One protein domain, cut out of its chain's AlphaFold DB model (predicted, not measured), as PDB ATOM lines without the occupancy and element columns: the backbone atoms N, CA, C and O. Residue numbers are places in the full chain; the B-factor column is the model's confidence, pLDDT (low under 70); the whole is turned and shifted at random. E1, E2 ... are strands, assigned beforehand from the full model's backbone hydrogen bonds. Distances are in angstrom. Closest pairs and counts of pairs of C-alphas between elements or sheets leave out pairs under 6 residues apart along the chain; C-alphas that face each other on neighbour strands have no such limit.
ATOM      1  N   VAL A 126     180.856 133.680 152.157       92.62
ATOM      2  CA  VAL A 126     179.803 134.660 152.437       92.62
ATOM      3  C   VAL A 126     180.285 136.059 152.079       92.62
ATOM      4  O   VAL A 126     181.481 136.293 151.904       92.62
ATOM      5  N   THR A 127     179.344 136.992 151.967       92.88
ATOM      6  CA  THR A 127     179.622 138.396 151.665       92.88
ATOM      7  C   THR A 127     178.866 139.263 152.670       92.88
ATOM      8  O   THR A 127     177.655 139.067 152.818       92.88
ATOM      9  N   PRO A 128     179.527 140.208 153.364       93.62
ATOM     10  CA  PRO A 128     178.834 141.120 154.264       93.62
ATOM     11  C   PRO A 128     177.918 142.067 153.474       93.62
ATOM     12  O   PRO A 128     178.140 142.331 152.292       93.62
ATOM     13  N   GLN A 129     176.873 142.566 154.128       92.31
ATOM     14  CA  GLN A 129     175.950 143.562 153.589       92.31
ATOM     15  C   GLN A 129     176.200 144.913 154.244       92.31
ATOM     16  O   GLN A 129     176.463 144.981 155.443       92.31
ATOM     17  N   ASP A 130     176.068 145.981 153.462       92.62
ATOM     18  CA  ASP A 130     176.258 147.340 153.955       92.62
ATOM     19  C   ASP A 130     175.215 147.708 155.027       92.62
ATOM     20  O   ASP A 130     174.034 147.362 154.889       92.62
ATOM     21  N   PRO A 131     175.613 148.444 156.082       93.06
ATOM     22  CA  PRO A 131     174.662 149.020 157.023       93.06
ATOM     23  C   PRO A 131     173.761 150.056 156.348       93.06
ATOM     24  O   PRO A 131     174.170 150.786 155.445       93.06
ATOM     25  N   THR A 132     172.545 150.206 156.868       93.50
ATOM     26  CA  THR A 132     171.700 151.367 156.575       93.50
ATOM     27  C   THR A 132     171.897 152.419 157.659       93.50
ATOM     28  O   THR A 132     171.606 152.172 158.831       93.50
ATOM     29  N   VAL A 133     172.364 153.600 157.257       95.00
ATOM     30  CA  VAL A 133     172.626 154.737 158.148       95.00
ATOM     31  C   VAL A 133     171.566 155.809 157.918       95.00
ATOM     32  O   VAL A 133     171.441 156.345 156.818       95.00
ATOM     33  N   THR A 134     170.815 156.141 158.963       96.00
ATOM     34  CA  THR A 134     169.928 157.308 158.996       96.00
ATOM     35  C   THR A 134     170.624 158.404 159.786       96.00
ATOM     36  O   THR A 134     170.938 158.212 160.956       96.00
ATOM     37  N   GLN A 135     170.901 159.534 159.142       96.31
ATOM     38  CA  GLN A 135     171.597 160.649 159.784       96.31
ATOM     39  C   GLN A 135     170.693 161.383 160.776       96.31
ATOM     40  O   GLN A 135     169.468 161.363 160.647       96.31
ATOM     41  N   ALA A 136     171.318 162.064 161.731       94.94
ATOM     42  CA  ALA A 136     170.637 162.982 162.630       94.94
ATOM     43  C   ALA A 136     169.960 164.122 161.847       94.94
ATOM     44  O   ALA A 136     170.492 164.622 160.852       94.94
ATOM     45  N   GLN A 137     168.772 164.533 162.290       94.12
ATOM     46  CA  GLN A 137     168.002 165.610 161.671       94.12
ATOM     47  C   GLN A 137     167.450 166.553 162.731       94.12
ATOM     48  O   GLN A 137     167.007 166.112 163.790       94.12
ATOM     49  N   CYS A 138     167.415 167.848 162.422       93.62
ATOM     50  CA  CYS A 138     166.758 168.828 163.277       93.62
ATOM     51  C   CYS A 138     165.245 168.583 163.328       93.62
ATOM     52  O   CYS A 138     164.580 168.538 162.291       93.62
ATOM     53  N   SER A 139     164.707 168.462 164.539       91.44
ATOM     54  CA  SER A 139     163.268 168.352 164.804       91.44
ATOM     55  C   SER A 139     162.668 169.659 165.319       91.44
ATOM     56  O   SER A 139     161.450 169.826 165.291       91.44
ATOM     57  N   GLY A 140     163.512 170.591 165.765       88.00
ATOM     58  CA  GLY A 140     163.087 171.860 166.331       88.00
ATOM     59  C   GLY A 140     164.260 172.757 166.737       88.00
ATOM     60  O   GLY A 140     165.422 172.409 166.515       88.00
ATOM     61  N   PRO A 141     163.971 173.929 167.322       89.56
ATOM     62  CA  PRO A 141     164.984 174.855 167.819       89.56
ATOM     63  C   PRO A 141     165.816 174.191 168.923       89.56
ATOM     64  O   PRO A 141     165.311 173.870 169.995       89.56
ATOM     65  N   GLY A 142     167.106 173.992 168.665       87.00
ATOM     66  CA  GLY A 142     168.029 173.340 169.594       87.00
ATOM     67  C   GLY A 142     167.821 171.831 169.769       87.00
ATOM     68  O   GLY A 142     168.480 171.248 170.624       87.00
ATOM     69  N   GLU A 143     166.952 171.198 168.976       90.38
ATOM     70  CA  GLU A 143     166.634 169.771 169.084       90.38
ATOM     71  C   GLU A 143     166.918 169.035 167.768       90.38
ATOM     72  O   GLU A 143     166.473 169.452 166.692       90.38
ATOM     73  N   HIS A 144     167.615 167.901 167.864       93.88
ATOM     74  CA  HIS A 144     167.837 166.970 166.761       93.88
ATOM     75  C   HIS A 144     167.603 165.525 167.202       93.88
ATOM     76  O   HIS A 144     167.681 165.192 168.384       93.88
ATOM     77  N   SER A 145     167.330 164.654 166.234       93.88
ATOM     78  CA  SER A 145     167.378 163.211 166.444       93.88
ATOM     79  C   SER A 145     168.822 162.725 166.542       93.88
ATOM     80  O   SER A 145     169.730 163.339 165.978       93.88
ATOM     81  N   ASP A 146     169.030 161.581 167.181       91.69
ATOM     82  CA  ASP A 146     170.289 160.845 167.063       91.69
ATOM     83  C   ASP A 146     170.360 160.125 165.704       91.69
ATOM     84  O   ASP A 146     169.314 159.786 165.127       91.69
ATOM     85  N   PRO A 147     171.564 159.889 165.156       94.31
ATOM     86  CA  PRO A 147     171.715 159.028 163.996       94.31
ATOM     87  C   PRO A 147     171.427 157.571 164.377       94.31
ATOM     88  O   PRO A 147     171.662 157.138 165.505       94.31
ATOM     89  N   VAL A 148     170.946 156.788 163.416       93.44
ATOM     90  CA  VAL A 148     170.619 155.373 163.616       93.44
ATOM     91  C   VAL A 148     171.354 154.530 162.583       93.44
ATOM     92  O   VAL A 148     171.198 154.735 161.378       93.44
ATOM     93  N   VAL A 149     172.118 153.548 163.056       93.38
ATOM     94  CA  VAL A 149     172.750 152.518 162.224       93.38
ATOM     95  C   VAL A 149     171.950 151.232 162.377       93.38
ATOM     96  O   VAL A 149     171.715 150.763 163.488       93.38
ATOM     97  N   THR A 150     171.499 150.669 161.262       90.38
ATOM     98  CA  THR A 150     170.729 149.423 161.250       90.38
ATOM     99  C   THR A 150     171.331 148.417 160.291       90.38
ATOM    100  O   THR A 150     171.878 148.768 159.244       90.38
ATOM    101  N   PHE A 151     171.168 147.150 160.645       83.19
ATOM    102  CA  PHE A 151     171.504 146.014 159.806       83.19
ATOM    103  C   PHE A 151     170.205 145.297 159.471       83.19
ATOM    104  O   PHE A 151     169.344 145.126 160.342       83.19
ATOM    105  N   ALA A 152     170.054 144.856 158.223       67.81
ATOM    106  CA  ALA A 152     169.108 143.781 157.965       67.81
ATOM    107  C   ALA A 152     169.492 142.590 158.859       67.81
ATOM    108  O   ALA A 152     170.664 142.453 159.224       67.81
ATOM    109  N   THR A 153     168.536 141.722 159.211       66.94
ATOM    110  CA  THR A 153     168.884 140.375 159.683       66.94
ATOM    111  C   THR A 153     169.920 139.855 158.697       66.94
ATOM    112  O   THR A 153     169.624 139.803 157.502       66.94
ATOM    113  N   GLY A 154     171.156 139.671 159.169       62.66
ATOM    114  CA  GLY A 154     172.310 139.517 158.294       62.66
ATOM    115  C   GLY A 154     172.092 138.417 157.256       62.66
ATOM    116  O   GLY A 154     171.245 137.546 157.476       62.66
ATOM    117  N   PRO A 155     172.841 138.412 156.135       68.75
ATOM    118  CA  PRO A 155     172.881 137.215 155.305       68.75
ATOM    119  C   PRO A 155     173.194 136.014 156.206       68.75
ATOM    120  O   PRO A 155     173.955 136.157 157.169       68.75
ATOM    121  N   ASP A 156     172.574 134.866 155.922       79.31
ATOM    122  CA  ASP A 156     172.758 133.659 156.726       79.31
ATOM    123  C   ASP A 156     174.258 133.450 157.007       79.31
ATOM    124  O   ASP A 156     175.092 133.578 156.107       79.31
ATOM    125  N   HIS A 157     174.597 133.160 158.266       88.88
ATOM    126  CA  HIS A 157     175.971 132.923 158.731       88.88
ATOM    127  C   HIS A 157     176.892 134.155 158.801       88.88
ATOM    128  O   HIS A 157     178.108 133.994 158.905       88.88
ATOM    129  N   VAL A 158     176.349 135.379 158.818       93.06
ATOM    130  CA  VAL A 158     177.101 136.597 159.172       93.06
ATOM    131  C   VAL A 158     176.421 137.346 160.316       93.06
ATOM    132  O   VAL A 158     175.237 137.672 160.247       93.06
ATOM    133  N   THR A 159     177.183 137.670 161.358       93.50
ATOM    134  CA  THR A 159     176.744 138.535 162.465       93.50
ATOM    135  C   THR A 159     177.436 139.888 162.408       93.50
ATOM    136  O   THR A 159     178.581 139.973 161.968       93.50
ATOM    137  N   TYR A 160     176.758 140.929 162.889       93.94
ATOM    138  CA  TYR A 160     177.271 142.297 162.908       93.94
ATOM    139  C   TYR A 160     177.311 142.835 164.331       93.94
ATOM    140  O   TYR A 160     176.382 142.604 165.105       93.94
ATOM    141  N   ASP A 161     178.366 143.581 164.626       93.75
ATOM    142  CA  ASP A 161     178.527 144.369 165.842       93.75
ATOM    143  C   ASP A 161     178.892 145.806 165.452       93.75
ATOM    144  O   ASP A 161     179.655 146.010 164.503       93.75
ATOM    145  N   TYR A 162     178.311 146.795 166.131       94.88
ATOM    146  CA  TYR A 162     178.572 148.212 165.874       94.88
ATOM    147  C   TYR A 162     179.155 148.867 167.120       94.88
ATOM    148  O   TYR A 162     178.508 148.898 168.166       94.88
ATOM    149  N   ASP A 163     180.354 149.421 166.971       95.44
ATOM    150  CA  ASP A 163     181.035 150.214 167.988       95.44
ATOM    151  C   ASP A 163     180.721 151.700 167.753       95.44
ATOM    152  O   ASP A 163     181.095 152.287 166.731       95.44
ATOM    153  N   ASP A 164     180.005 152.310 168.697       91.12
ATOM    154  CA  ASP A 164     179.580 153.707 168.635       91.12
ATOM    155  C   ASP A 164     180.730 154.698 168.860       91.12
ATOM    156  O   ASP A 164     180.680 155.807 168.333       91.12
ATOM    157  N   ALA A 165     181.780 154.311 169.581       93.00
ATOM    158  CA  ALA A 165     182.924 155.159 169.893       93.00
ATOM    159  C   ALA A 165     183.891 155.286 168.710       93.00
ATOM    160  O   ALA A 165     184.510 156.334 168.519       93.00
ATOM    161  N   THR A 166     184.038 154.219 167.924       94.38
ATOM    162  CA  THR A 166     184.903 154.192 166.732       94.38
ATOM    163  C   THR A 166     184.134 154.312 165.421       94.38
ATOM    164  O   THR A 166     184.750 154.435 164.364       94.38
ATOM    165  N   HIS A 167     182.799 154.288 165.485       95.12
ATOM    166  CA  HIS A 167     181.898 154.236 164.335       95.12
ATOM    167  C   HIS A 167     182.240 153.102 163.361       95.12
ATOM    168  O   HIS A 167     182.097 153.237 162.144       95.12
ATOM    169  N   LEU A 168     182.680 151.967 163.901       96.75
ATOM    170  CA  LEU A 168     183.103 150.816 163.123       96.75
ATOM    171  C   LEU A 168     182.079 149.694 163.243       96.75
ATOM    172  O   LEU A 168     181.689 149.288 164.336       96.75
ATOM    173  N   VAL A 169     181.669 149.157 162.100       96.19
ATOM    174  CA  VAL A 169     180.926 147.901 162.036       96.19
ATOM    175  C   VAL A 169     181.910 146.763 161.861       96.19
ATOM    176  O   VAL A 169     182.731 146.811 160.947       96.19
ATOM    177  N   THR A 170     181.765 145.708 162.656       96.44
ATOM    178  CA  THR A 170     182.467 144.437 162.464       96.44
ATOM    179  C   THR A 170     181.486 143.369 161.995       96.44
ATOM    180  O   THR A 170     180.543 143.028 162.704       96.44
ATOM    181  N   ALA A 171     181.716 142.820 160.804       95.88
ATOM    182  CA  ALA A 171     181.041 141.630 160.303       95.88
ATOM    183  C   ALA A 171     181.870 140.385 160.634       95.88
ATOM    184  O   ALA A 171     183.070 140.349 160.364       95.88
ATOM    185  N   THR A 172     181.218 139.359 161.180       95.81
ATOM    186  CA  THR A 172     181.833 138.078 161.550       95.81
ATOM    187  C   THR A 172     181.137 136.939 160.818       95.81
ATOM    188  O   THR A 172     179.922 136.782 160.944       95.81
ATOM    189  N   ALA A 173     181.890 136.141 160.063       94.38
ATOM    190  CA  ALA A 173     181.394 134.901 159.477       94.38
ATOM    191  C   ALA A 173     181.294 133.821 160.568       94.38
ATOM    192  O   ALA A 173     182.259 133.549 161.282       94.38
ATOM    193  N   VAL A 174     180.120 133.210 160.713       91.00
ATOM    194  CA  VAL A 174     179.812 132.270 161.796       91.00
ATOM    195  C   VAL A 174     179.773 130.851 161.251       91.00
ATOM    196  O   VAL A 174     178.882 130.502 160.479       91.00
ATOM    197  N   ALA A 175     180.719 130.018 161.684       86.88
ATOM    198  CA  ALA A 175     180.710 128.587 161.395       86.88
ATOM    199  C   ALA A 175     179.466 127.897 161.988       86.88
ATOM    200  O   ALA A 175     178.989 128.257 163.066       86.88
ATOM    201  N   THR A 176     178.964 126.876 161.299       84.06
ATOM    202  CA  THR A 176     177.961 125.944 161.832       84.06
ATOM    203  C   THR A 176     178.618 124.602 162.148       84.06
ATOM    204  O   THR A 176     179.804 124.407 161.888       84.06
ATOM    205  N   SER A 177     177.856 123.654 162.702       79.38
ATOM    206  CA  SER A 177     178.332 122.271 162.865       79.38
ATOM    207  C   SER A 177     178.695 121.605 161.537       79.38
ATOM    208  O   SER A 177     179.455 120.641 161.530       79.38
ATOM    209  N   ASP A 178     178.152 122.121 160.432       78.25
ATOM    210  CA  ASP A 178     178.151 121.431 159.145       78.25
ATOM    211  C   ASP A 178     179.044 122.130 158.105       78.25
ATOM    212  O   ASP A 178     179.316 121.578 157.040       78.25
ATOM    213  N   MET A 179     179.507 123.353 158.391       84.06
ATOM    214  CA  MET A 179     180.219 124.184 157.424       84.06
ATOM    215  C   MET A 179     181.035 125.280 158.113       84.06
ATOM    216  O   MET A 179     180.575 125.930 159.055       84.06
ATOM    217  N   THR A 180     182.226 125.554 157.582       87.94
ATOM    218  CA  THR A 180     182.966 126.776 157.917       87.94
ATOM    219  C   THR A 180     182.629 127.878 156.915       87.94
ATOM    220  O   THR A 180     182.562 127.639 155.708       87.94
ATOM    221  N   TYR A 181     182.390 129.094 157.406       91.00
ATOM    222  CA  TYR A 181     182.077 130.251 156.569       91.00
ATOM    223  C   TYR A 181     183.216 131.257 156.608       91.00
ATOM    224  O   TYR A 181     183.817 131.477 157.660       91.00
ATOM    225  N   ARG A 182     183.500 131.871 155.460       93.69
ATOM    226  CA  ARG A 182     184.569 132.862 155.329       93.69
ATOM    227  C   ARG A 182     184.251 133.947 154.308       93.69
ATOM    228  O   ARG A 182     183.406 133.768 153.436       93.69
ATOM    229  N   PHE A 183     184.977 135.051 154.372       94.69
ATOM    230  CA  PHE A 183     184.971 136.113 153.379       94.69
ATOM    231  C   PHE A 183     186.090 135.873 152.362       94.69
ATOM    232  O   PHE A 183     187.249 136.164 152.643       94.69
ATOM    233  N   ASP A 184     185.786 135.387 151.156       92.94
ATOM    234  CA  ASP A 184     186.804 135.323 150.090       92.94
ATOM    235  C   ASP A 184     187.122 136.720 149.549       92.94
ATOM    236  O   ASP A 184     188.281 137.099 149.368       92.94
ATOM    237  N   THR A 185     186.071 137.511 149.344       93.69
ATOM    238  CA  THR A 185     186.140 138.920 148.955       93.69
ATOM    239  C   THR A 185     185.103 139.713 149.743       93.69
ATOM    240  O   THR A 185     184.154 139.142 150.280       93.69
ATOM    241  N   VAL A 186     185.285 141.029 149.819       95.56
ATOM    242  CA  VAL A 186     184.340 141.933 150.484       95.56
ATOM    243  C   VAL A 186     183.870 143.020 149.509       95.56
ATOM    244  O   VAL A 186     184.619 143.352 148.581       95.56
ATOM    245  N   PRO A 187     182.644 143.559 149.664       94.88
ATOM    246  CA  PRO A 187     182.142 144.647 148.830       94.88
ATOM    247  C   PRO A 187     182.961 145.933 148.983       94.88
ATOM    248  O   PRO A 187     183.759 146.089 149.905       94.88
ATOM    249  N   ALA A 188     182.730 146.894 148.087       95.69
ATOM    250  CA  ALA A 188     183.296 148.230 148.237       95.69
ATOM    251  C   ALA A 188     182.830 148.877 149.556       95.69
ATOM    252  O   ALA A 188     181.687 148.703 149.958       95.69
ATOM    253  N   GLY A 189     183.716 149.624 150.220       94.88
ATOM    254  CA  GLY A 189     183.455 150.215 151.542       94.88
ATOM    255  C   GLY A 189     183.817 149.294 152.712       94.88
ATOM    256  O   GLY A 189     184.170 149.785 153.780       94.88
ATOM    257  N   TRP A 190     183.843 147.978 152.494       97.31
ATOM    258  CA  TRP A 190     184.352 147.021 153.473       97.31
ATOM    259  C   TRP A 190     185.864 146.846 153.368       97.31
ATOM    260  O   TRP A 190     186.454 146.853 152.285       97.31
ATOM    261  N   THR A 191     186.486 146.598 154.513       98.00
ATOM    262  CA  THR A 191     187.882 146.182 154.633       98.00
ATOM    263  C   THR A 191     187.922 144.768 155.193       98.00
ATOM    264  O   THR A 191     187.459 144.524 156.304       98.00
ATOM    265  N   LYS A 192     188.471 143.816 154.432       97.44
ATOM    266  CA  LYS A 192     188.702 142.455 154.934       97.44
ATOM    267  C   LYS A 192     189.838 142.495 155.959       97.44
ATOM    268  O   LYS A 192     190.929 142.958 155.630       97.44
ATOM    269  N   VAL A 193     189.577 142.008 157.170       97.81
ATOM    270  CA  VAL A 193     190.576 141.913 158.247       97.81
ATOM    271  C   VAL A 193     191.261 140.552 158.187       97.81
ATOM    272  O   VAL A 193     192.484 140.472 158.100       97.81
ATOM    273  N   ASP A 194     190.461 139.488 158.154       96.94
ATOM    274  CA  ASP A 194     190.899 138.107 157.969       96.94
ATOM    275  C   ASP A 194     189.798 137.296 157.263       96.94
ATOM    276  O   ASP A 194     188.853 137.864 156.712       96.94
ATOM    277  N   ASP A 195     189.935 135.973 157.203       94.88
ATOM    278  CA  ASP A 195     188.961 135.108 156.533       94.88
ATOM    279  C   ASP A 195     187.590 135.097 157.216       94.88
ATOM    280  O   ASP A 195     186.597 134.815 156.564       94.88
ATOM    281  N   THR A 196     187.495 135.451 158.490       96.19
ATOM    282  CA  THR A 196     186.248 135.437 159.268       96.19
ATOM    283  C   THR A 196     185.764 136.821 159.686       96.19
ATOM    284  O   THR A 196     184.623 136.935 160.125       96.19
ATOM    285  N   HIS A 197     186.569 137.870 159.505       96.88
ATOM    286  CA  HIS A 197     186.238 139.231 159.925       96.88
ATOM    287  C   HIS A 197     186.419 140.258 158.805       96.88
ATOM    288  O   HIS A 197     187.423 140.280 158.084       96.88
ATOM    289  N   ALA A 198     185.462 141.176 158.709       97.62
ATOM    290  CA  ALA A 198     185.533 142.356 157.858       97.62
ATOM    291  C   ALA A 198     184.962 143.570 158.594       97.62
ATOM    292  O   ALA A 198     184.095 143.420 159.453       97.62
ATOM    293  N   THR A 199     185.422 144.772 158.253       97.75
ATOM    294  CA  THR A 199     184.986 146.012 158.906       97.75
ATOM    295  C   THR A 199     184.469 147.050 157.920       97.75
ATOM    296  O   THR A 199     184.974 147.141 156.801       97.75
ATOM    297  N   PHE A 200     183.509 147.867 158.350       96.94
ATOM    298  CA  PHE A 200     182.958 148.988 157.586       96.94
ATOM    299  C   PHE A 200     182.937 150.246 158.454       96.94
ATOM    300  O   PHE A 200     182.375 150.238 159.549       96.94
ATOM    301  N   GLU A 201     183.550 151.324 157.970       97.31
ATOM    302  CA  GLU A 201     183.565 152.613 158.666       97.31
ATOM    303  C   GLU A 201     182.280 153.389 158.364       97.31
ATOM    304  O   GLU A 201     181.941 153.647 157.207       97.31
ATOM    305  N   VAL A 202     181.555 153.765 159.412       96.69
ATOM    306  CA  VAL A 202     180.322 154.537 159.301       96.69
ATOM    307  C   VAL A 202     180.641 156.016 159.437       96.69
ATOM    308  O   VAL A 202     181.112 156.486 160.467       96.69
TER     309      VAL A 202
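Overview. This is residues 126 to 202 of the 350 residues of the protein "LPXTG cell wall anchor domain-containing protein" of Aeromicrobium terrae (UniProt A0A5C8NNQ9). A small twisted sheet of four antiparallel strands, E4, E5, E8 and E7, makes the body, and a long thin two-stranded arm reaches away from it, paired at E1 and E3 and turning back at its tip beside E2. Past the other end of the sheet, the link after E5 loops out and E6 brings the chain back toward the sheet, so that the arm and this loop make the length. The printed part has 77 residues with no named helix and eight named strands, E1 to E8 in order along the chain; the class is all strand, with 32 of the 77 residues in named elements, under half. The whole is loose, with a radius of gyration of the C-alphas of 15.1 A, and spans 55 by 21 by 19 A.

Along the chain. The four-stranded sheet holds E4, residues 158 to 163, 16.7 A long from C-alpha 158 at (177.101, 136.597, 159.172); E5, residues 168 to 173, 16.4 A; E8, residues 197 to 201, 13.7 A, ending at C-alpha 201 at (183.565, 152.613, 158.666); and E7, residues 190 to 192. E1, residues 132 to 134, begins at C-alpha 132 at (171.700, 151.367, 156.575), and E3 is residues 148 to 150. E2 is residues 138 to 140, and E6 is residues 180 to 182.

Arrangement. The sheet runs E4, E5, E8, E7, with E4 and E7 as edge strands; from edge to edge the strands' lines turn by 70 degrees. E4 and E5 form a hairpin, antiparallel at 159 degrees, with N 161 and O 170 3.0 A apart, within hydrogen-bond range. E5 and E8 are antiparallel at 157 degrees, with N 171 and O 198 at 2.8 A. E8 and E7 form a second hairpin at 149 degrees, with N 199 and O 191 at 2.8 A. The closest C-alphas of E5 and E6 are those of Ala 173 and Tyr 181, 5.5 A apart. E6 pairs with no named strand and is only just apart from E4, at 8.5 A. E3 is only just apart from E4, at 8.1 A. E1 and E3 are antiparallel neighbours at 166 degrees, with N 134 and O 148 at 2.8 A. E2 pairs with no named strand, but its residues 138 to 140 pair antiparallel with residues 143 to 144; it is apart from E4, E5, E7 and E8.

Size, cuts and confidence. The two C-alphas farthest apart, those of Pro 141 and Asp 178, are 55.7 A apart. The printed part has no cut and no long link. The mean pLDDT of the printed part is 91.6, and residues 152 to 155, in the link from E3 to E4, are under 70.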